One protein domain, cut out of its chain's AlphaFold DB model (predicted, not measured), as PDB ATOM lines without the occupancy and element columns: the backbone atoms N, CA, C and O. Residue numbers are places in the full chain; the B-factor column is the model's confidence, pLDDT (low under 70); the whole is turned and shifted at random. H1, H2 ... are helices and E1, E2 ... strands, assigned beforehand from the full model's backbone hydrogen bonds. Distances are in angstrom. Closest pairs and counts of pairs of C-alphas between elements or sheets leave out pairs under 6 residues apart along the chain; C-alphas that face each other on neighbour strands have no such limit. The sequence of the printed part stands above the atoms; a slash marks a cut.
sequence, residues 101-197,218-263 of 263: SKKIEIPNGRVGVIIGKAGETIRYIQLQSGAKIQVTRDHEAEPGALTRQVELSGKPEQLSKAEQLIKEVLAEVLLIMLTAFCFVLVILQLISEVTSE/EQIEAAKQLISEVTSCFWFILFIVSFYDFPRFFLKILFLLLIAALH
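What this domain is: This is residues 101 to 197 and 218 to 263 of the 263 residues of the protein "KH domain-containing protein" of Zea mays (UniProt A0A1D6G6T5). A small head, the sheet E1 E3 E2 with H1, H2 and residues 156 to 170 of H3 packed on one face, continues into the long helix H3, which makes the longest axis. Beyond the head H4 folds back along H3, and H5 runs near both. The printed part has 143 residues, mostly helix, with five named helices and three named strands, in the order E1 H1 H2 E2 E3 H3 H4 H5; the sheet is antiparallel. It is loose, with a radius of gyration of the C-alphas of 19.9 A, and spans 64 by 32 by 23 A.

How they stand to each other: Inner strand E3, residues 147 to 154, has antiparallel neighbours E1, residues 101 to 107 (N 104 and O 150, 2.9 A), and E2, residues 132 to 135 (N 134 and O 151, 2.8 A), both pairs within hydrogen-bond range; E2 and E3 are a hairpin. H1, residues 108 to 115, H2, residues 117 to 129, and H3, residues 156 to 197, are on the same face: two layers, helices on one face of a sheet. E1, H1 H2 and E2 make a split strand-helix-strand unit, E3 between its same-way strands, with a right-handed crossover. Hub H3 touches H1 at 61 degrees, a steep tilt, closest C-alphas Ile 114 and Ile 166, 6.9 A. H3 touches H2, closest C-alphas Ser 129 and Ala 162, 5.0 A. H3 touches H4, residues 218 to 243, opposite ways at a shallow tilt of 27 degrees, closest C-alphas Ala 180 and Ile 237, 7.4 A. H5, residues 248 to 262, is close to H3 but not clearly touching: closest C-alphas Leu 188 and Ala 261, 7.4 A. Every O i to N i+4 pair is within range in H4 and H5; H1 has 2 of 4, H2 7 of 9, H3 37 of 38.

Where its parts are: E1 begins at C-alpha 101 (141.593, 220.619, 103.977). H3 measures 61.2 A, H4 37.2 A; H5 ends at C-alpha 262 (104.394, 188.782, 89.129).

The domain as a whole: Residues 198 to 217 are not printed, a 15.4 A gap between C-alphas 197 and 218. The link E2 to E3 is long. Residues 139 to 144 and 240 to 251 are among those with pLDDT under 70.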
ATOM      1  N   SER A 101     142.973 220.769 104.404       86.40
ATOM      2  CA  SER A 101     141.593 220.619 103.977       86.40
ATOM      3  C   SER A 101     141.572 219.708 102.763       86.40
ATOM      4  O   SER A 101     142.421 219.797 101.873       86.40
ATOM      5  N   LYS A 102     140.625 218.777 102.746       90.51
ATOM      6  CA  LYS A 102     140.388 217.877 101.622       90.51
ATOM      7  C   LYS A 102     138.936 218.006 101.203       90.51
ATOM      8  O   LYS A 102     138.056 218.136 102.042       90.51
ATOM      9  N   LYS A 103     138.686 217.987  99.901       90.21
ATOM     10  CA  LYS A 103     137.347 218.095  99.322       90.21
ATOM     11  C   LYS A 103     137.045 216.806  98.573       90.21
ATOM     12  O   LYS A 103     137.875 216.359  97.788       90.21
ATOM     13  N   ILE A 104     135.888 216.210  98.843       90.47
ATOM     14  CA  ILE A 104     135.400 215.010  98.153       90.47
ATOM     15  C   ILE A 104     134.028 215.292  97.544       90.47
ATOM     16  O   ILE A 104     133.258 216.086  98.083       90.47
ATOM     17  N   GLU A 105     133.717 214.640  96.430       89.07
ATOM     18  CA  GLU A 105     132.428 214.765  95.749       89.07
ATOM     19  C   GLU A 105     131.607 213.493  95.954       89.07
ATOM     20  O   GLU A 105     132.086 212.384  95.718       89.07
ATOM     21  N   ILE A 106     130.364 213.648  96.411       86.53
ATOM     22  CA  ILE A 106     129.454 212.541  96.718       86.53
ATOM     23  C   ILE A 106     128.179 212.711  95.894       86.53
ATOM     24  O   ILE A 106     127.598 213.792  95.919       86.53
ATOM     25  N   PRO A 107     127.682 211.679  95.191       84.59
ATOM     26  CA  PRO A 107     126.406 211.761  94.485       84.59
ATOM     27  C   PRO A 107     125.269 212.197  95.417       84.59
ATOM     28  O   PRO A 107     125.144 211.647  96.512       84.59
ATOM     29  N   ASN A 108     124.405 213.120  94.984       81.61
ATOM     30  CA  ASN A 108     123.340 213.681  95.831       81.61
ATOM     31  C   ASN A 108     122.462 212.601  96.475       81.61
ATOM     32  O   ASN A 108     122.131 212.693  97.653       81.61
ATOM     33  N   GLY A 109     122.157 211.531  95.730       78.80
ATOM     34  CA  GLY A 109     121.365 210.400  96.223       78.80
ATOM     35  C   GLY A 109     122.020 209.585  97.346       78.80
ATOM     36  O   GLY A 109     121.342 208.769  97.955       78.80
ATOM     37  N   ARG A 110     123.316 209.782  97.631       81.84
ATOM     38  CA  ARG A 110     124.065 209.071  98.685       81.84
ATOM     39  C   ARG A 110     124.474 209.964  99.856       81.84
ATOM     40  O   ARG A 110     124.855 209.451 100.902       81.84
ATOM     41  N   VAL A 111     124.357 211.287  99.719       86.51
ATOM     42  CA  VAL A 111     124.673 212.248 100.792       86.51
ATOM     43  C   VAL A 111     123.849 211.963 102.049       86.51
ATOM     44  O   VAL A 111     124.387 212.008 103.152       86.51
ATOM     45  N   GLY A 112     122.563 211.631 101.887       85.52
ATOM     46  CA  GLY A 112     121.668 211.323 103.007       85.52
ATOM     47  C   GLY A 112     122.158 210.159 103.870       85.52
ATOM     48  O   GLY A 112     122.029 210.210 105.088       85.52
ATOM     49  N   VAL A 113     122.812 209.162 103.266       84.82
ATOM     50  CA  VAL A 113     123.411 208.024 103.983       84.82
ATOM     51  C   VAL A 113     124.611 208.477 104.817       84.82
ATOM     52  O   VAL A 113     124.749 208.073 105.969       84.82
ATOM     53  N   ILE A 114     125.451 209.358 104.264       88.94
ATOM     54  CA  ILE A 114     126.621 209.906 104.966       88.94
ATOM     55  C   ILE A 114     126.207 210.762 106.157       88.94
ATOM     56  O   ILE A 114     126.836 210.689 107.209       88.94
ATOM     57  N   ILE A 115     125.158 211.572 106.001       89.62
ATOM     58  CA  ILE A 115     124.596 212.350 107.109       89.62
ATOM     59  C   ILE A 115     123.971 211.395 108.134       89.62
ATOM     60  O   ILE A 115     124.266 211.492 109.324       89.62
ATOM     61  N   GLY A 116     123.179 210.429 107.673       85.82
ATOM     62  CA  GLY A 116     122.436 209.508 108.523       85.82
ATOM     63  C   GLY A 116     121.224 210.161 109.183       85.82
ATOM     64  O   GLY A 116     121.023 211.381 109.142       85.82
ATOM     65  N   LYS A 117     120.397 209.342 109.837       83.32
ATOM     66  CA  LYS A 117     119.242 209.836 110.599       83.32
ATOM     67  C   LYS A 117     119.730 210.734 111.729       83.32
ATOM     68  O   LYS A 117     120.649 210.372 112.453       83.32
ATOM     69  N   ALA A 118     119.148 211.927 111.845       87.40
ATOM     70  CA  ALA A 118     119.543 212.939 112.831       87.40
ATOM     71  C   ALA A 118     121.041 213.339 112.812       87.40
ATOM     72  O   ALA A 118     121.530 213.921 113.779       87.40
ATOM     73  N   GLY A 119     121.776 213.057 111.728       88.64
ATOM     74  CA  GLY A 119     123.215 213.315 111.673       88.64
ATOM     75  C   GLY A 119     124.075 212.289 112.426       88.64
ATOM     76  O   GLY A 119     125.232 212.580 112.728       88.64
ATOM     77  N   GLU A 120     123.532 211.120 112.781       90.61
ATOM     78  CA  GLU A 120     124.247 210.095 113.553       90.61
ATOM     79  C   GLU A 120     125.487 209.572 112.816       90.61
ATOM     80  O   GLU A 120     126.581 209.569 113.383       90.61
ATOM     81  N   THR A 121     125.346 209.212 111.537       90.44
ATOM     82  CA  THR A 121     126.443 208.663 110.727       90.44
ATOM     83  C   THR A 121     127.563 209.682 110.545       90.44
ATOM     84  O   THR A 121     128.724 209.375 110.813       90.44
ATOM     85  N   ILE A 122     127.244 210.929 110.175       93.06
ATOM     86  CA  ILE A 122     128.275 211.965 110.014       93.06
ATOM     87  C   ILE A 122     128.978 212.255 111.341       93.06
ATOM     88  O   ILE A 122     130.198 212.422 111.363       93.06
ATOM     89  N   ARG A 123     128.243 212.262 112.461       93.51
ATOM     90  CA  ARG A 123     128.822 212.447 113.796       93.51
ATOM     91  C   ARG A 123     129.736 211.286 114.176       93.51
ATOM     92  O   ARG A 123     130.809 211.529 114.724       93.51
ATOM     93  N   TYR A 124     129.348 210.052 113.864       94.01
ATOM     94  CA  TYR A 124     130.182 208.869 114.060       94.01
ATOM     95  C   TYR A 124     131.486 208.968 113.260       94.01
ATOM     96  O   TYR A 124     132.562 208.798 113.830       94.01
ATOM     97  N   ILE A 125     131.422 209.346 111.979       93.62
ATOM     98  CA  ILE A 125     132.614 209.513 111.135       93.62
ATOM     99  C   ILE A 125     133.517 210.626 111.688       93.62
ATOM    100  O   ILE A 125     134.733 210.440 111.779       93.62
ATOM    101  N   GLN A 126     132.950 211.764 112.100       94.12
ATOM    102  CA  GLN A 126     133.709 212.852 112.731       94.12
ATOM    103  C   GLN A 126     134.390 212.397 114.030       94.12
ATOM    104  O   GLN A 126     135.559 212.707 114.246       94.12
ATOM    105  N   LEU A 127     133.699 211.624 114.873       94.76
ATOM    106  CA  LEU A 127     134.242 211.105 116.130       94.76
ATOM    107  C   LEU A 127     135.365 210.083 115.895       94.76
ATOM    108  O   LEU A 127     136.409 210.160 116.536       94.76
ATOM    109  N   GLN A 128     135.170 209.148 114.962       94.63
ATOM    110  CA  GLN A 128     136.138 208.092 114.656       94.63
ATOM    111  C   GLN A 128     137.393 208.618 113.962       94.63
ATOM    112  O   GLN A 128     138.501 208.137 114.221       94.63
ATOM    113  N   SER A 129     137.232 209.584 113.060       94.38
ATOM    114  CA  SER A 129     138.352 210.198 112.345       94.38
ATOM    115  C   SER A 129     139.035 211.304 113.143       94.38
ATOM    116  O   SER A 129     140.224 211.540 112.951       94.38
ATOM    117  N   GLY A 130     138.305 212.003 114.016       92.93
ATOM    118  CA  GLY A 130     138.743 213.257 114.625       92.93
ATOM    119  C   GLY A 130     138.828 214.424 113.632       92.93
ATOM    120  O   GLY A 130     139.321 215.489 114.001       92.93
ATOM    121  N   ALA A 131     138.384 214.234 112.383       93.56
ATOM    122  CA  ALA A 131     138.318 215.280 111.373       93.56
ATOM    123  C   ALA A 131     136.978 216.017 111.456       93.56
ATOM    124  O   ALA A 131     135.928 215.435 111.732       93.56
ATOM    125  N   LYS A 132     136.997 217.311 111.145       93.42
ATOM    126  CA  LYS A 132     135.786 218.108 110.981       93.42
ATOM    127  C   LYS A 132     135.270 217.939 109.554       93.42
ATOM    128  O   LYS A 132     135.994 218.213 108.601       93.42
ATOM    129  N   ILE A 133     134.016 217.509 109.427       93.58
ATOM    130  CA  ILE A 133     133.359 217.210 108.147       93.58
ATOM    131  C   ILE A 133     132.217 218.202 107.938       93.58
ATOM    132  O   ILE A 133     131.325 218.309 108.779       93.58
ATOM    133  N   GLN A 134     132.232 218.912 106.816       91.15
ATOM    134  CA  GLN A 134     131.227 219.893 106.437       91.15
ATOM    135  C   GLN A 134     130.630 219.520 105.083       91.15
ATOM    136  O   GLN A 134     131.319 219.465 104.071       91.15
ATOM    137  N   VAL A 135     129.328 219.252 105.071       89.45
ATOM    138  CA  VAL A 135     128.578 218.945 103.853       89.45
ATOM    139  C   VAL A 135     127.958 220.244 103.342       89.45
ATOM    140  O   VAL A 135     127.259 220.922 104.097       89.45
ATOM    141  N   THR A 136     128.214 220.607 102.082       85.20
ATOM    142  CA  THR A 136     127.600 221.788 101.447       85.20
ATOM    143  C   THR A 136     126.075 221.673 101.506       85.20
ATOM    144  O   THR A 136     125.552 220.572 101.340       85.20
ATOM    145  N   ARG A 137     125.327 222.760 101.739       78.53
ATOM    146  CA  ARG A 137     123.847 222.705 101.819       78.53
ATOM    147  C   ARG A 137     123.195 222.622 100.443       78.53
ATOM    148  O   ARG A 137     123.806 223.008  99.451       78.53
ATOM    149  N   ASP A 138     121.950 222.147 100.361       71.45
ATOM    150  CA  ASP A 138     121.225 222.022  99.081       71.45
ATOM    151  C   ASP A 138     121.182 223.325  98.282       71.45
ATOM    152  O   ASP A 138     121.362 223.302  97.073       71.45
ATOM    153  N   HIS A 139     121.052 224.456  98.972       64.15
ATOM    154  CA  HIS A 139     121.016 225.787  98.367       64.15
ATOM    155  C   HIS A 139     122.393 226.306  97.900       64.15
ATOM    156  O   HIS A 139     122.467 227.244  97.114       64.15
ATOM    157  N   GLU A 140     123.489 225.742  98.408       65.47
ATOM    158  CA  GLU A 140     124.860 226.102  98.008       65.47
ATOM    159  C   GLU A 140     125.413 225.148  96.939       65.47
ATOM    160  O   GLU A 140     126.475 225.401  96.378       65.47
ATOM    161  N   ALA A 141     124.712 224.045  96.664       64.47
ATOM    162  CA  ALA A 141     125.049 223.171  95.553       64.47
ATOM    163  C   ALA A 141     124.601 223.815  94.237       64.47
ATOM    164  O   ALA A 141     123.510 224.377  94.151       64.47
ATOM    165  N   GLU A 142     125.446 223.698  93.212       67.36
ATOM    166  CA  GLU A 142     125.130 224.100  91.840       67.36
ATOM    167  C   GLU A 142     123.755 223.531  91.428       67.36
ATOM    168  O   GLU A 142     123.542 222.314  91.534       67.36
ATOM    169  N   PRO A 143     122.797 224.374  90.996       62.09
ATOM    170  CA  PRO A 143     121.451 223.935  90.649       62.09
ATOM    171  C   PRO A 143     121.502 223.018  89.419       62.09
ATOM    172  O   PRO A 143     121.560 223.472  88.282       62.09
ATOM    173  N   GLY A 144     121.497 221.704  89.659       67.65
ATOM    174  CA  GLY A 144     121.627 220.667  88.629       67.65
ATOM    175  C   GLY A 144     122.848 219.758  88.787       67.65
ATOM    176  O   GLY A 144     122.953 218.767  88.064       67.65
ATOM    177  N   ALA A 145     123.746 220.030  89.739       70.73
ATOM    178  CA  ALA A 145     124.855 219.129  90.018       70.73
ATOM    179  C   ALA A 145     124.332 217.780  90.520       70.73
ATOM    180  O   ALA A 145     123.515 217.717  91.433       70.73
ATOM    181  N   LEU A 146     124.820 216.688  89.926       78.72
ATOM    182  CA  LEU A 146     124.524 215.315  90.356       78.72
ATOM    183  C   LEU A 146     125.310 214.924  91.621       78.72
ATOM    184  O   LEU A 146     125.008 213.906  92.251       78.72
ATOM    185  N   THR A 147     126.308 215.730  91.985       85.14
ATOM    186  CA  THR A 147     127.220 215.532  93.110       85.14
ATOM    187  C   THR A 147     127.200 216.732  94.058       85.14
ATOM    188  O   THR A 147     126.953 217.871  93.666       85.14
ATOM    189  N   ARG A 148     127.484 216.460  95.331       85.53
ATOM    190  CA  ARG A 148     127.617 217.416  96.424       85.53
ATOM    191  C   ARG A 148     129.017 217.330  97.002       85.53
ATOM    192  O   ARG A 148     129.539 216.239  97.234       85.53
ATOM    193  N   GLN A 149     129.600 218.487  97.277       88.02
ATOM    194  CA  GLN A 149     130.920 218.579  97.878       88.02
ATOM    195  C   GLN A 149     130.853 218.380  99.400       88.02
ATOM    196  O   GLN A 149     129.962 218.896 100.082       88.02
ATOM    197  N   VAL A 150     131.808 217.622  99.932       91.09
ATOM    198  CA  VAL A 150     132.050 217.460 101.366       91.09
ATOM    199  C   VAL A 150     133.474 217.907 101.662       91.09
ATOM    200  O   VAL A 150     134.439 217.402 101.087       91.09
ATOM    201  N   GLU A 151     133.597 218.887 102.547       91.94
ATOM    202  CA  GLU A 151     134.860 219.457 102.991       91.94
ATOM    203  C   GLU A 151     135.291 218.812 104.309       91.94
ATOM    204  O   GLU A 151     134.565 218.806 105.302       91.94
ATOM    205  N   LEU A 152     136.491 218.249 104.308       93.48
ATOM    206  CA  LEU A 152     137.147 217.647 105.456       93.48
ATOM    207  C   LEU A 152     138.266 218.579 105.915       93.48
ATOM    208  O   LEU A 152     139.034 219.067 105.091       93.48
ATOM    209  N   SER A 153     138.390 218.803 107.218       92.33
ATOM    210  CA  SER A 153     139.442 219.635 107.810       92.33
ATOM    211  C   SER A 153     140.018 218.973 109.061       92.33
ATOM    212  O   SER A 153     139.276 218.447 109.893       92.33
ATOM    213  N   GLY A 154     141.344 218.965 109.193       91.12
ATOM    214  CA  GLY A 154     142.017 218.341 110.333       91.12
ATOM    215  C   GLY A 154     143.490 218.042 110.075       91.12
ATOM    216  O   GLY A 154     144.117 218.629 109.195       91.12
ATOM    217  N   LYS A 155     144.053 217.122 110.861       92.48
ATOM    218  CA  LYS A 155     145.386 216.553 110.614       92.48
ATOM    219  C   LYS A 155     145.337 215.622 109.391       92.48
ATOM    220  O   LYS A 155     144.311 214.977 109.176       92.48
ATOM    221  N   PRO A 156     146.438 215.449 108.638       90.70
ATOM    222  CA  PRO A 156     146.458 214.581 107.455       90.70
ATOM    223  C   PRO A 156     146.041 213.127 107.748       90.70
ATOM    224  O   PRO A 156     145.314 212.529 106.958       90.70
ATOM    225  N   GLU A 157     146.418 212.583 108.910       92.49
ATOM    226  CA  GLU A 157     145.993 211.249 109.369       92.49
ATOM    227  C   GLU A 157     144.471 211.158 109.561       92.49
ATOM    228  O   GLU A 157     143.835 210.183 109.160       92.49
ATOM    229  N   GLN A 158     143.871 212.213 110.122       94.16
ATOM    230  CA  GLN A 158     142.432 212.299 110.367       94.16
ATOM    231  C   GLN A 158     141.657 212.413 109.052       94.16
ATOM    232  O   GLN A 158     140.623 211.769 108.896       94.16
ATOM    233  N   LEU A 159     142.165 213.185 108.084       92.72
ATOM    234  CA  LEU A 159     141.553 213.299 106.757       92.72
ATOM    235  C   LEU A 159     141.549 211.969 106.010       92.72
ATOM    236  O   LEU A 159     140.528 211.609 105.432       92.72
ATOM    237  N   SER A 160     142.674 211.246 106.035       93.04
ATOM    238  CA  SER A 160     142.787 209.930 105.400       93.04
ATOM    239  C   SER A 160     141.774 208.953 106.000       93.04
ATOM    240  O   SER A 160     141.007 208.317 105.276       93.04
ATOM    241  N   LYS A 161     141.678 208.923 107.339       94.70
ATOM    242  CA  LYS A 161     140.708 208.087 108.056       94.70
ATOM    243  C   LYS A 161     139.258 208.485 107.759       94.70
ATOM    244  O   LYS A 161     138.422 207.617 107.535       94.70
ATOM    245  N   ALA A 162     138.947 209.780 107.729       94.64
ATOM    246  CA  ALA A 162     137.604 210.273 107.420       94.64
ATOM    247  C   ALA A 162     137.175 209.928 105.987       94.64
ATOM    248  O   ALA A 162     136.052 209.488 105.767       94.64
ATOM    249  N   GLU A 163     138.069 210.092 105.012       93.52
ATOM    250  CA  GLU A 163     137.805 209.718 103.625       93.52
ATOM    251  C   GLU A 163     137.598 208.209 103.470       93.52
ATOM    252  O   GLU A 163     136.697 207.796 102.741       93.52
ATOM    253  N   GLN A 164     138.401 207.389 104.158       94.37
ATOM    254  CA  GLN A 164     138.239 205.936 104.158       94.37
ATOM    255  C   GLN A 164     136.865 205.533 104.701       94.37
ATOM    256  O   GLN A 164     136.150 204.801 104.024       94.37
ATOM    257  N   LEU A 165     136.462 206.076 105.854       93.45
ATOM    258  CA  LEU A 165     135.149 205.812 106.449       93.45
ATOM    259  C   LEU A 165     134.000 206.250 105.530       93.45
ATOM    260  O   LEU A 165     133.013 205.537 105.388       93.45
ATOM    261  N   ILE A 166     134.122 207.398 104.857       92.43
ATOM    262  CA  ILE A 166     133.106 207.841 103.892       92.43
ATOM    263  C   ILE A 166     133.022 206.872 102.708       92.43
ATOM    264  O   ILE A 166     131.922 206.514 102.293       92.43
ATOM    265  N   LYS A 167     134.160 206.422 102.164       91.13
ATOM    266  CA  LYS A 167     134.184 205.435 101.073       91.13
ATOM    267  C   LYS A 167     133.591 204.095 101.497       91.13
ATOM    268  O   LYS A 167     132.873 203.497 100.702       91.13
ATOM    269  N   GLU A 168     133.858 203.658 102.722       91.05
ATOM    270  CA  GLU A 168     133.313 202.429 103.304       91.05
ATOM    271  C   GLU A 168     131.786 202.496 103.402       91.05
ATOM    272  O   GLU A 168     131.111 201.661 102.811       91.05
ATOM    273  N   VAL A 169     131.227 203.568 103.975       88.12
ATOM    274  CA  VAL A 169     129.767 203.768 104.041       88.12
ATOM    275  C   VAL A 169     129.133 203.822 102.643       88.12
ATOM    276  O   VAL A 169     128.060 203.265 102.408       88.12
ATOM    277  N   LEU A 170     129.787 204.467 101.667       86.73
ATOM    278  CA  LEU A 170     129.302 204.476 100.279       86.73
ATOM    279  C   LEU A 170     129.348 203.085  99.630       86.73
ATOM    280  O   LEU A 170     128.482 202.775  98.806       86.73
ATOM    281  N   ALA A 171     130.357 202.277  99.963       87.34
ATOM    282  CA  ALA A 171     130.526 200.922  99.458       87.34
ATOM    283  C   ALA A 171     129.521 199.950 100.086       87.34
ATOM    284  O   ALA A 171     128.962 199.136  99.359       87.34
ATOM    285  N   GLU A 172     129.226 200.075 101.382       85.08
ATOM    286  CA  GLU A 172     128.197 199.284 102.068       85.08
ATOM    287  C   GLU A 172     126.834 199.440 101.394       85.08
ATOM    288  O   GLU A 172     126.175 198.453 101.076       85.08
ATOM    289  N   VAL A 173     126.434 200.674 101.075       79.57
ATOM    290  CA  VAL A 173     125.179 200.914 100.350       79.57
ATOM    291  C   VAL A 173     125.223 200.316  98.951       79.57
ATOM    292  O   VAL A 173     124.242 199.724  98.512       79.57
ATOM    293  N   LEU A 174     126.342 200.444  98.235       81.62
ATOM    294  CA  LEU A 174     126.473 199.833  96.914       81.62
ATOM    295  C   LEU A 174     126.365 198.307  96.994       81.62
ATOM    296  O   LEU A 174     125.716 197.708  96.140       81.62
ATOM    297  N   LEU A 175     126.952 197.697  98.024       80.61
ATOM    298  CA  LEU A 175     126.883 196.266  98.270       80.61
ATOM    299  C   LEU A 175     125.451 195.838  98.587       80.61
ATOM    300  O   LEU A 175     124.987 194.894  97.968       80.61
ATOM    301  N   ILE A 176     124.729 196.554  99.453       79.99
ATOM    302  CA  ILE A 176     123.311 196.283  99.755       79.99
ATOM    303  C   ILE A 176     122.451 196.379  98.486       79.99
ATOM    304  O   ILE A 176     121.567 195.559  98.255       79.99
ATOM    305  N   MET A 177     122.715 197.368  97.632       76.74
ATOM    306  CA  MET A 177     121.985 197.534  96.373       76.74
ATOM    307  C   MET A 177     122.318 196.419  95.379       76.74
ATOM    308  O   MET A 177     121.429 195.919  94.694       76.74
ATOM    309  N   LEU A 178     123.584 196.005  95.314       82.50
ATOM    310  CA  LEU A 178     124.033 194.922  94.450       82.50
ATOM    311  C   LEU A 178     123.525 193.562  94.936       82.50
ATOM    312  O   LEU A 178     123.118 192.750  94.112       82.50
ATOM    313  N   THR A 179     123.501 193.316  96.247       80.63
ATOM    314  CA  THR A 179     122.942 192.090  96.823       80.63
ATOM    315  C   THR A 179     121.437 192.037  96.617       80.63
ATOM    316  O   THR A 179     120.946 191.007  96.169       80.63
ATOM    317  N   ALA A 180     120.714 193.141  96.831       78.33
ATOM    318  CA  ALA A 180     119.289 193.223  96.516       78.33
ATOM    319  C   ALA A 180     119.022 192.970  95.023       78.33
ATOM    320  O   ALA A 180     118.129 192.200  94.681       78.33
ATOM    321  N   PHE A 181     119.821 193.559  94.129       81.70
ATOM    322  CA  PHE A 181     119.709 193.333  92.687       81.70
ATOM    323  C   PHE A 181     120.012 191.879  92.300       81.70
ATOM    324  O   PHE A 181     119.245 191.267  91.561       81.70
ATOM    325  N   CYS A 182     121.086 191.299  92.838       83.04
ATOM    326  CA  CYS A 182     121.449 189.898  92.630       83.04
ATOM    327  C   CYS A 182     120.337 188.961  93.115       83.04
ATOM    328  O   CYS A 182     119.963 188.028  92.413       83.04
ATOM    329  N   PHE A 183     119.741 189.257  94.271       82.08
ATOM    330  CA  PHE A 183     118.630 188.492  94.823       82.08
ATOM    331  C   PHE A 183     117.397 188.526  93.913       82.08
ATOM    332  O   PHE A 183     116.802 187.485  93.653       82.08
ATOM    333  N   VAL A 184     117.060 189.695  93.355       78.35
ATOM    334  CA  VAL A 184     115.991 189.817  92.351       78.35
ATOM    335  C   VAL A 184     116.302 188.979  91.112       78.35
ATOM    336  O   VAL A 184     115.424 188.267  90.642       78.35
ATOM    337  N   LEU A 185     117.536 189.006  90.599       83.83
ATOM    338  CA  LEU A 185     117.916 188.184  89.444       83.83
ATOM    339  C   LEU A 185     117.815 186.682  89.734       83.83
ATOM    340  O   LEU A 185     117.324 185.940  88.890       83.83
ATOM    341  N   VAL A 186     118.225 186.240  90.926       83.54
ATOM    342  CA  VAL A 186     118.092 184.839  91.352       83.54
ATOM    343  C   VAL A 186     116.620 184.440  91.458       83.54
ATOM    344  O   VAL A 186     116.256 183.367  90.985       83.54
ATOM    345  N   ILE A 187     115.759 185.305  92.007       78.23
ATOM    346  CA  ILE A 187     114.306 185.075  92.047       78.23
ATOM    347  C   ILE A 187     113.736 184.944  90.636       78.23
ATOM    348  O   ILE A 187     113.012 183.993  90.363       78.23
ATOM    349  N   LEU A 188     114.048 185.884  89.742       77.13
ATOM    350  CA  LEU A 188     113.540 185.871  88.369       77.13
ATOM    351  C   LEU A 188     114.000 184.621  87.618       77.13
ATOM    352  O   LEU A 188     113.198 184.004  86.922       77.13
ATOM    353  N   GLN A 189     115.260 184.219  87.804       80.78
ATOM    354  CA  GLN A 189     115.789 182.984  87.241       80.78
ATOM    355  C   GLN A 189     115.041 181.763  87.788       80.78
ATOM    356  O   GLN A 189     114.632 180.910  87.011       80.78
ATOM    357  N   LEU A 190     114.809 181.699  89.104       76.60
ATOM    358  CA  LEU A 190     114.090 180.597  89.745       76.60
ATOM    359  C   LEU A 190     112.634 180.510  89.262       76.60
ATOM    360  O   LEU A 190     112.155 179.425  88.947       76.60
ATOM    361  N   ILE A 191     111.938 181.645  89.157       72.94
ATOM    362  CA  ILE A 191     110.570 181.706  88.623       72.94
ATOM    363  C   ILE A 191     110.557 181.258  87.158       72.94
ATOM    364  O   ILE A 191     109.690 180.475  86.774       72.94
ATOM    365  N   SER A 192     111.515 181.710  86.341       71.82
ATOM    366  CA  SER A 192     111.624 181.309  84.933       71.82
ATOM    367  C   SER A 192     111.875 179.807  84.781       71.82
ATOM    368  O   SER A 192     111.276 179.175  83.913       71.82
ATOM    369  N   GLU A 193     112.727 179.223  85.623       71.01
ATOM    370  CA  GLU A 193     113.032 177.789  85.603       71.01
ATOM    371  C   GLU A 193     111.787 176.961  85.967       71.01
ATOM    372  O   GLU A 193     111.390 176.066  85.227       71.01
ATOM    373  N   VAL A 194     111.086 177.339  87.045       66.65
ATOM    374  CA  VAL A 194     109.885 176.631  87.524       66.65
ATOM    375  C   VAL A 194     108.699 176.797  86.562       66.65
ATOM    376  O   VAL A 194     107.924 175.869  86.358       66.65
ATOM    377  N   THR A 195     108.538 177.963  85.931       64.54
ATOM    378  CA  THR A 195     107.448 178.194  84.959       64.54
ATOM    379  C   THR A 195     107.686 177.497  83.616       64.54
ATOM    380  O   THR A 195     106.716 177.118  82.951       64.54
ATOM    381  N   SER A 196     108.946 177.264  83.232       58.81
ATOM    382  CA  SER A 196     109.299 176.546  81.998       58.81
ATOM    383  C   SER A 196     108.916 175.066  82.055       58.81
ATOM    384  O   SER A 196     108.460 174.526  81.048       58.81
ATOM    385  N   GLU A 197     109.004 174.425  83.223       54.22
ATOM    386  CA  GLU A 197     108.505 173.053  83.394       54.22
ATOM    387  C   GLU A 197     106.969 172.980  83.431       54.22
ATOM    388  O   GLU A 197     106.373 172.028  82.927       54.22
ATOM    389  N   GLU A 218     103.744 167.796  96.757       69.15
ATOM    390  CA  GLU A 218     104.879 168.189  97.590       69.15
ATOM    391  C   GLU A 218     105.950 169.044  96.881       69.15
ATOM    392  O   GLU A 218     106.421 170.002  97.477       69.15
ATOM    393  N   GLN A 219     106.335 168.770  95.629       65.01
ATOM    394  CA  GLN A 219     107.311 169.569  94.869       65.01
ATOM    395  C   GLN A 219     106.755 170.945  94.487       65.01
ATOM    396  O   GLN A 219     107.447 171.953  94.624       65.01
ATOM    397  N   ILE A 220     105.483 171.016  94.080       67.25
ATOM    398  CA  ILE A 220     104.810 172.292  93.786       67.25
ATOM    399  C   ILE A 220     104.638 173.111  95.073       67.25
ATOM    400  O   ILE A 220     104.834 174.329  95.073       67.25
ATOM    401  N   GLU A 221     104.272 172.464  96.179       72.67
ATOM    402  CA  GLU A 221     104.165 173.107  97.491       72.67
ATOM    403  C   GLU A 221     105.534 173.569  98.011       72.67
ATOM    404  O   GLU A 221     105.649 174.709  98.464       72.67
ATOM    405  N   ALA A 222     106.587 172.765  97.843       70.51
ATOM    406  CA  ALA A 222     107.957 173.129  98.196       70.51
ATOM    407  C   ALA A 222     108.474 174.312  97.363       70.51
ATOM    408  O   ALA A 222     109.047 175.249  97.921       70.51
ATOM    409  N   ALA A 223     108.220 174.332  96.049       69.64
ATOM    410  CA  ALA A 223     108.596 175.450  95.183       69.64
ATOM    411  C   ALA A 223     107.872 176.746  95.584       69.64
ATOM    412  O   ALA A 223     108.493 177.805  95.690       69.64
ATOM    413  N   LYS A 224     106.568 176.672  95.889       70.04
ATOM    414  CA  LYS A 224     105.798 177.818  96.406       70.04
ATOM    415  C   LYS A 224     106.329 178.307  97.749       70.04
ATOM    416  O   LYS A 224     106.421 179.516  97.957       70.04
ATOM    417  N   GLN A 225     106.676 177.389  98.648       76.63
ATOM    418  CA  GLN A 225     107.226 177.729  99.954       76.63
ATOM    419  C   GLN A 225     108.581 178.427  99.815       76.63
ATOM    420  O   GLN A 225     108.773 179.477 100.426       76.63
ATOM    421  N   LEU A 226     109.461 177.925  98.942       74.71
ATOM    422  CA  LEU A 226     110.745 178.554  98.643       74.71
ATOM    423  C   LEU A 226     110.552 179.965  98.071       74.71
ATOM    424  O   LEU A 226     111.155 180.915  98.560       74.71
ATOM    425  N   ILE A 227     109.655 180.145  97.097       75.70
ATOM    426  CA  ILE A 227     109.354 181.471  96.534       75.70
ATOM    427  C   ILE A 227     108.794 182.409  97.611       75.70
ATOM    428  O   ILE A 227     109.189 183.573  97.665       75.70
ATOM    429  N   SER A 228     107.904 181.930  98.483       72.87
ATOM    430  CA  SER A 228     107.341 182.727  99.580       72.87
ATOM    431  C   SER A 228     108.409 183.148 100.590       72.87
ATOM    432  O   SER A 228     108.421 184.302 101.021       72.87
ATOM    433  N   GLU A 229     109.312 182.244 100.967       78.15
ATOM    434  CA  GLU A 229     110.413 182.529 101.889       78.15
ATOM    435  C   GLU A 229     111.373 183.558 101.285       78.15
ATOM    436  O   GLU A 229     111.687 184.574 101.905       78.15
ATOM    437  N   VAL A 230     111.752 183.359 100.024       75.30
ATOM    438  CA  VAL A 230     112.628 184.261  99.277       75.30
ATOM    439  C   VAL A 230     111.955 185.631  99.088       75.30
ATOM    440  O   VAL A 230     112.573 186.666  99.333       75.30
ATOM    441  N   THR A 231     110.662 185.677  98.768       74.96
ATOM    442  CA  THR A 231     109.886 186.927  98.659       74.96
ATOM    443  C   THR A 231     109.788 187.648 100.003       74.96
ATOM    444  O   THR A 231     109.932 188.866 100.061       74.96
ATOM    445  N   SER A 232     109.592 186.917 101.102       75.67
ATOM    446  CA  SER A 232     109.588 187.486 102.454       75.67
ATOM    447  C   SER A 232     110.949 188.091 102.810       75.67
ATOM    448  O   SER A 232     111.014 189.233 103.265       75.67
ATOM    449  N   CYS A 233     112.046 187.391 102.504       74.81
ATOM    450  CA  CYS A 233     113.406 187.915 102.638       74.81
ATOM    451  C   CYS A 233     113.608 189.192 101.810       74.81
ATOM    452  O   CYS A 233     114.192 190.158 102.302       74.81
ATOM    453  N   PHE A 234     113.066 189.247 100.589       73.61
ATOM    454  CA  PHE A 234     113.089 190.456  99.766       73.61
ATOM    455  C   PHE A 234     112.327 191.615 100.414       73.61
ATOM    456  O   PHE A 234     112.859 192.720 100.507       73.61
ATOM    457  N   TRP A 235     111.106 191.374 100.901       73.10
ATOM    458  CA  TRP A 235     110.324 192.380 101.619       73.10
ATOM    459  C   TRP A 235     111.012 192.836 102.905       73.10
ATOM    460  O   TRP A 235     110.943 194.016 103.233       73.10
ATOM    461  N   PHE A 236     111.726 191.951 103.601       76.95
ATOM    462  CA  PHE A 236     112.513 192.293 104.782       76.95
ATOM    463  C   PHE A 236     113.719 193.175 104.432       76.95
ATOM    464  O   PHE A 236     113.948 194.193 105.085       76.95
ATOM    465  N   ILE A 237     114.444 192.859 103.353       71.34
ATOM    466  CA  ILE A 237     115.531 193.704 102.840       71.34
ATOM    467  C   ILE A 237     114.976 195.054 102.383       71.34
ATOM    468  O   ILE A 237     115.521 196.087 102.754       71.34
ATOM    469  N   LEU A 238     113.865 195.081 101.644       68.43
ATOM    470  CA  LEU A 238     113.183 196.316 101.252       68.43
ATOM    471  C   LEU A 238     112.702 197.127 102.451       68.43
ATOM    472  O   LEU A 238     112.766 198.354 102.417       68.43
ATOM    473  N   PHE A 239     112.220 196.467 103.501       70.50
ATOM    474  CA  PHE A 239     111.815 197.114 104.739       70.50
ATOM    475  C   PHE A 239     113.020 197.775 105.408       70.50
ATOM    476  O   PHE A 239     112.954 198.954 105.744       70.50
ATOM    477  N   ILE A 240     114.156 197.076 105.496       67.29
ATOM    478  CA  ILE A 240     115.414 197.648 105.989       67.29
ATOM    479  C   ILE A 240     115.865 198.805 105.093       67.29
ATOM    480  O   ILE A 240     116.164 199.882 105.597       67.29
ATOM    481  N   VAL A 241     115.853 198.643 103.769       64.70
ATOM    482  CA  VAL A 241     116.233 199.694 102.813       64.70
ATOM    483  C   VAL A 241     115.269 200.879 102.875       64.70
ATOM    484  O   VAL A 241     115.707 202.005 102.707       64.70
ATOM    485  N   SER A 242     113.997 200.682 103.222       62.23
ATOM    486  CA  SER A 242     113.038 201.775 103.444       62.23
ATOM    487  C   SER A 242     113.391 202.622 104.670       62.23
ATOM    488  O   SER A 242     112.982 203.779 104.755       62.23
ATOM    489  N   PHE A 243     114.178 202.083 105.609       59.67
ATOM    490  CA  PHE A 243     114.766 202.870 106.690       59.67
ATOM    491  C   PHE A 243     115.974 203.688 106.219       59.67
ATOM    492  O   PHE A 243     116.288 204.678 106.877       59.67
ATOM    493  N   TYR A 244     116.633 203.331 105.120       58.89
ATOM    494  CA  TYR A 244     117.703 204.124 104.524       58.89
ATOM    495  C   TYR A 244     117.074 205.057 103.500       58.89
ATOM    496  O   TYR A 244     116.653 204.610 102.446       58.89
ATOM    497  N   ASP A 245     116.961 206.334 103.858       52.97
ATOM    498  CA  ASP A 245     116.282 207.423 103.140       52.97
ATOM    499  C   ASP A 245     116.697 207.525 101.652       52.97
ATOM    500  O   ASP A 245     117.507 208.356 101.242       52.97
ATOM    501  N   PHE A 246     116.196 206.601 100.833       56.47
ATOM    502  CA  PHE A 246     116.461 206.527  99.410       56.47
ATOM    503  C   PHE A 246     115.472 207.446  98.700       56.47
ATOM    504  O   PHE A 246     114.291 207.496  99.069       56.47
ATOM    505  N   PRO A 247     115.891 208.146  97.627       56.14
ATOM    506  CA  PRO A 247     114.956 208.866  96.783       56.14
ATOM    507  C   PRO A 247     113.839 207.908  96.374       56.14
ATOM    508  O   PRO A 247     114.094 206.868  95.765       56.14
ATOM    509  N   ARG A 248     112.593 208.291  96.687       58.49
ATOM    510  CA  ARG A 248     111.333 207.561  96.421       58.49
ATOM    511  C   ARG A 248     111.214 206.981  95.000       58.49
ATOM    512  O   ARG A 248     110.327 206.182  94.735       58.49
ATOM    513  N   PHE A 249     112.080 207.398  94.083       62.00
ATOM    514  CA  PHE A 249     112.256 206.867  92.740       62.00
ATOM    515  C   PHE A 249     112.743 205.412  92.694       62.00
ATOM    516  O   PHE A 249     112.171 204.624  91.948       62.00
ATOM    517  N   PHE A 250     113.759 205.036  93.481       63.06
ATOM    518  CA  PHE A 250     114.337 203.686  93.392       63.06
ATOM    519  C   PHE A 250     113.352 202.630  93.900       63.06
ATOM    520  O   PHE A 250     113.128 201.619  93.241       63.06
ATOM    521  N   LEU A 251     112.670 202.935  95.009       66.22
ATOM    522  CA  LEU A 251     111.614 202.090  95.562       66.22
ATOM    523  C   LEU A 251     110.456 201.900  94.571       66.22
ATOM    524  O   LEU A 251     109.941 200.797  94.441       66.22
ATOM    525  N   LYS A 252     110.084 202.947  93.820       70.49
ATOM    526  CA  LYS A 252     109.047 202.860  92.779       70.49
ATOM    527  C   LYS A 252     109.467 201.987  91.602       70.49
ATOM    528  O   LYS A 252     108.651 201.208  91.132       70.49
ATOM    529  N   ILE A 253     110.706 202.115  91.125       76.62
ATOM    530  CA  ILE A 253     111.216 201.305  90.006       76.62
ATOM    531  C   ILE A 253     111.294 199.837  90.413       76.62
ATOM    532  O   ILE A 253     110.840 198.974  89.670       76.62
ATOM    533  N   LEU A 254     111.815 199.559  91.606       71.48
ATOM    534  CA  LEU A 254     111.919 198.200  92.119       71.48
ATOM    535  C   LEU A 254     110.535 197.580  92.361       71.48
ATOM    536  O   LEU A 254     110.309 196.432  91.997       71.48
ATOM    537  N   PHE A 255     109.583 198.358  92.882       76.13
ATOM    538  CA  PHE A 255     108.188 197.935  93.033       76.13
ATOM    539  C   PHE A 255     107.504 197.679  91.681       76.13
ATOM    540  O   PHE A 255     106.810 196.679  91.528       76.13
ATOM    541  N   LEU A 256     107.734 198.538  90.682       74.85
ATOM    542  CA  LEU A 256     107.222 198.349  89.321       74.85
ATOM    543  C   LEU A 256     107.806 197.101  88.655       74.85
ATOM    544  O   LEU A 256     107.058 196.360  88.029       74.85
ATOM    545  N   LEU A 257     109.109 196.847  88.807       74.52
ATOM    546  CA  LEU A 257     109.756 195.641  88.288       74.52
ATOM    547  C   LEU A 257     109.237 194.376  88.978       74.52
ATOM    548  O   LEU A 257     109.009 193.378  88.305       74.52
ATOM    549  N   LEU A 258     109.000 194.427  90.292       74.87
ATOM    550  CA  LEU A 258     108.425 193.303  91.030       74.87
ATOM    551  C   LEU A 258     106.990 193.004  90.574       74.87
ATOM    552  O   LEU A 258     106.649 191.849  90.345       74.87
ATOM    553  N   ILE A 259     106.158 194.038  90.403       78.87
ATOM    554  CA  ILE A 259     104.794 193.881  89.876       78.87
ATOM    555  C   ILE A 259     104.827 193.322  88.453       78.87
ATOM    556  O   ILE A 259     104.059 192.418  88.148       78.87
ATOM    557  N   ALA A 260     105.716 193.834  87.600       74.60
ATOM    558  CA  ALA A 260     105.854 193.376  86.220       74.60
ATOM    559  C   ALA A 260     106.368 191.931  86.105       74.60
ATOM    560  O   ALA A 260     106.161 191.312  85.075       74.60
ATOM    561  N   ALA A 261     107.043 191.409  87.131       71.05
ATOM    562  CA  ALA A 261     107.490 190.018  87.180       71.05
ATOM    563  C   ALA A 261     106.436 189.054  87.750       71.05
ATOM    564  O   ALA A 261     106.521 187.850  87.523       71.05
ATOM    565  N   LEU A 262     105.477 189.568  88.527       75.79
ATOM    566  CA  LEU A 262     104.394 188.782  89.129       75.79
ATOM    567  C   LEU A 262     103.166 188.638  88.216       75.79
ATOM    568  O   LEU A 262     102.278 187.849  88.536       75.79
ATOM    569  N   HIS A 263     103.096 189.405  87.125       69.29
ATOM    570  CA  HIS A 263     102.010 189.396  86.145       69.29
ATOM    571  C   HIS A 263     102.515 188.890  84.793       69.29
ATOM    572  O   HIS A 263     101.709 188.254  84.073       69.29
TER     573      HIS A 263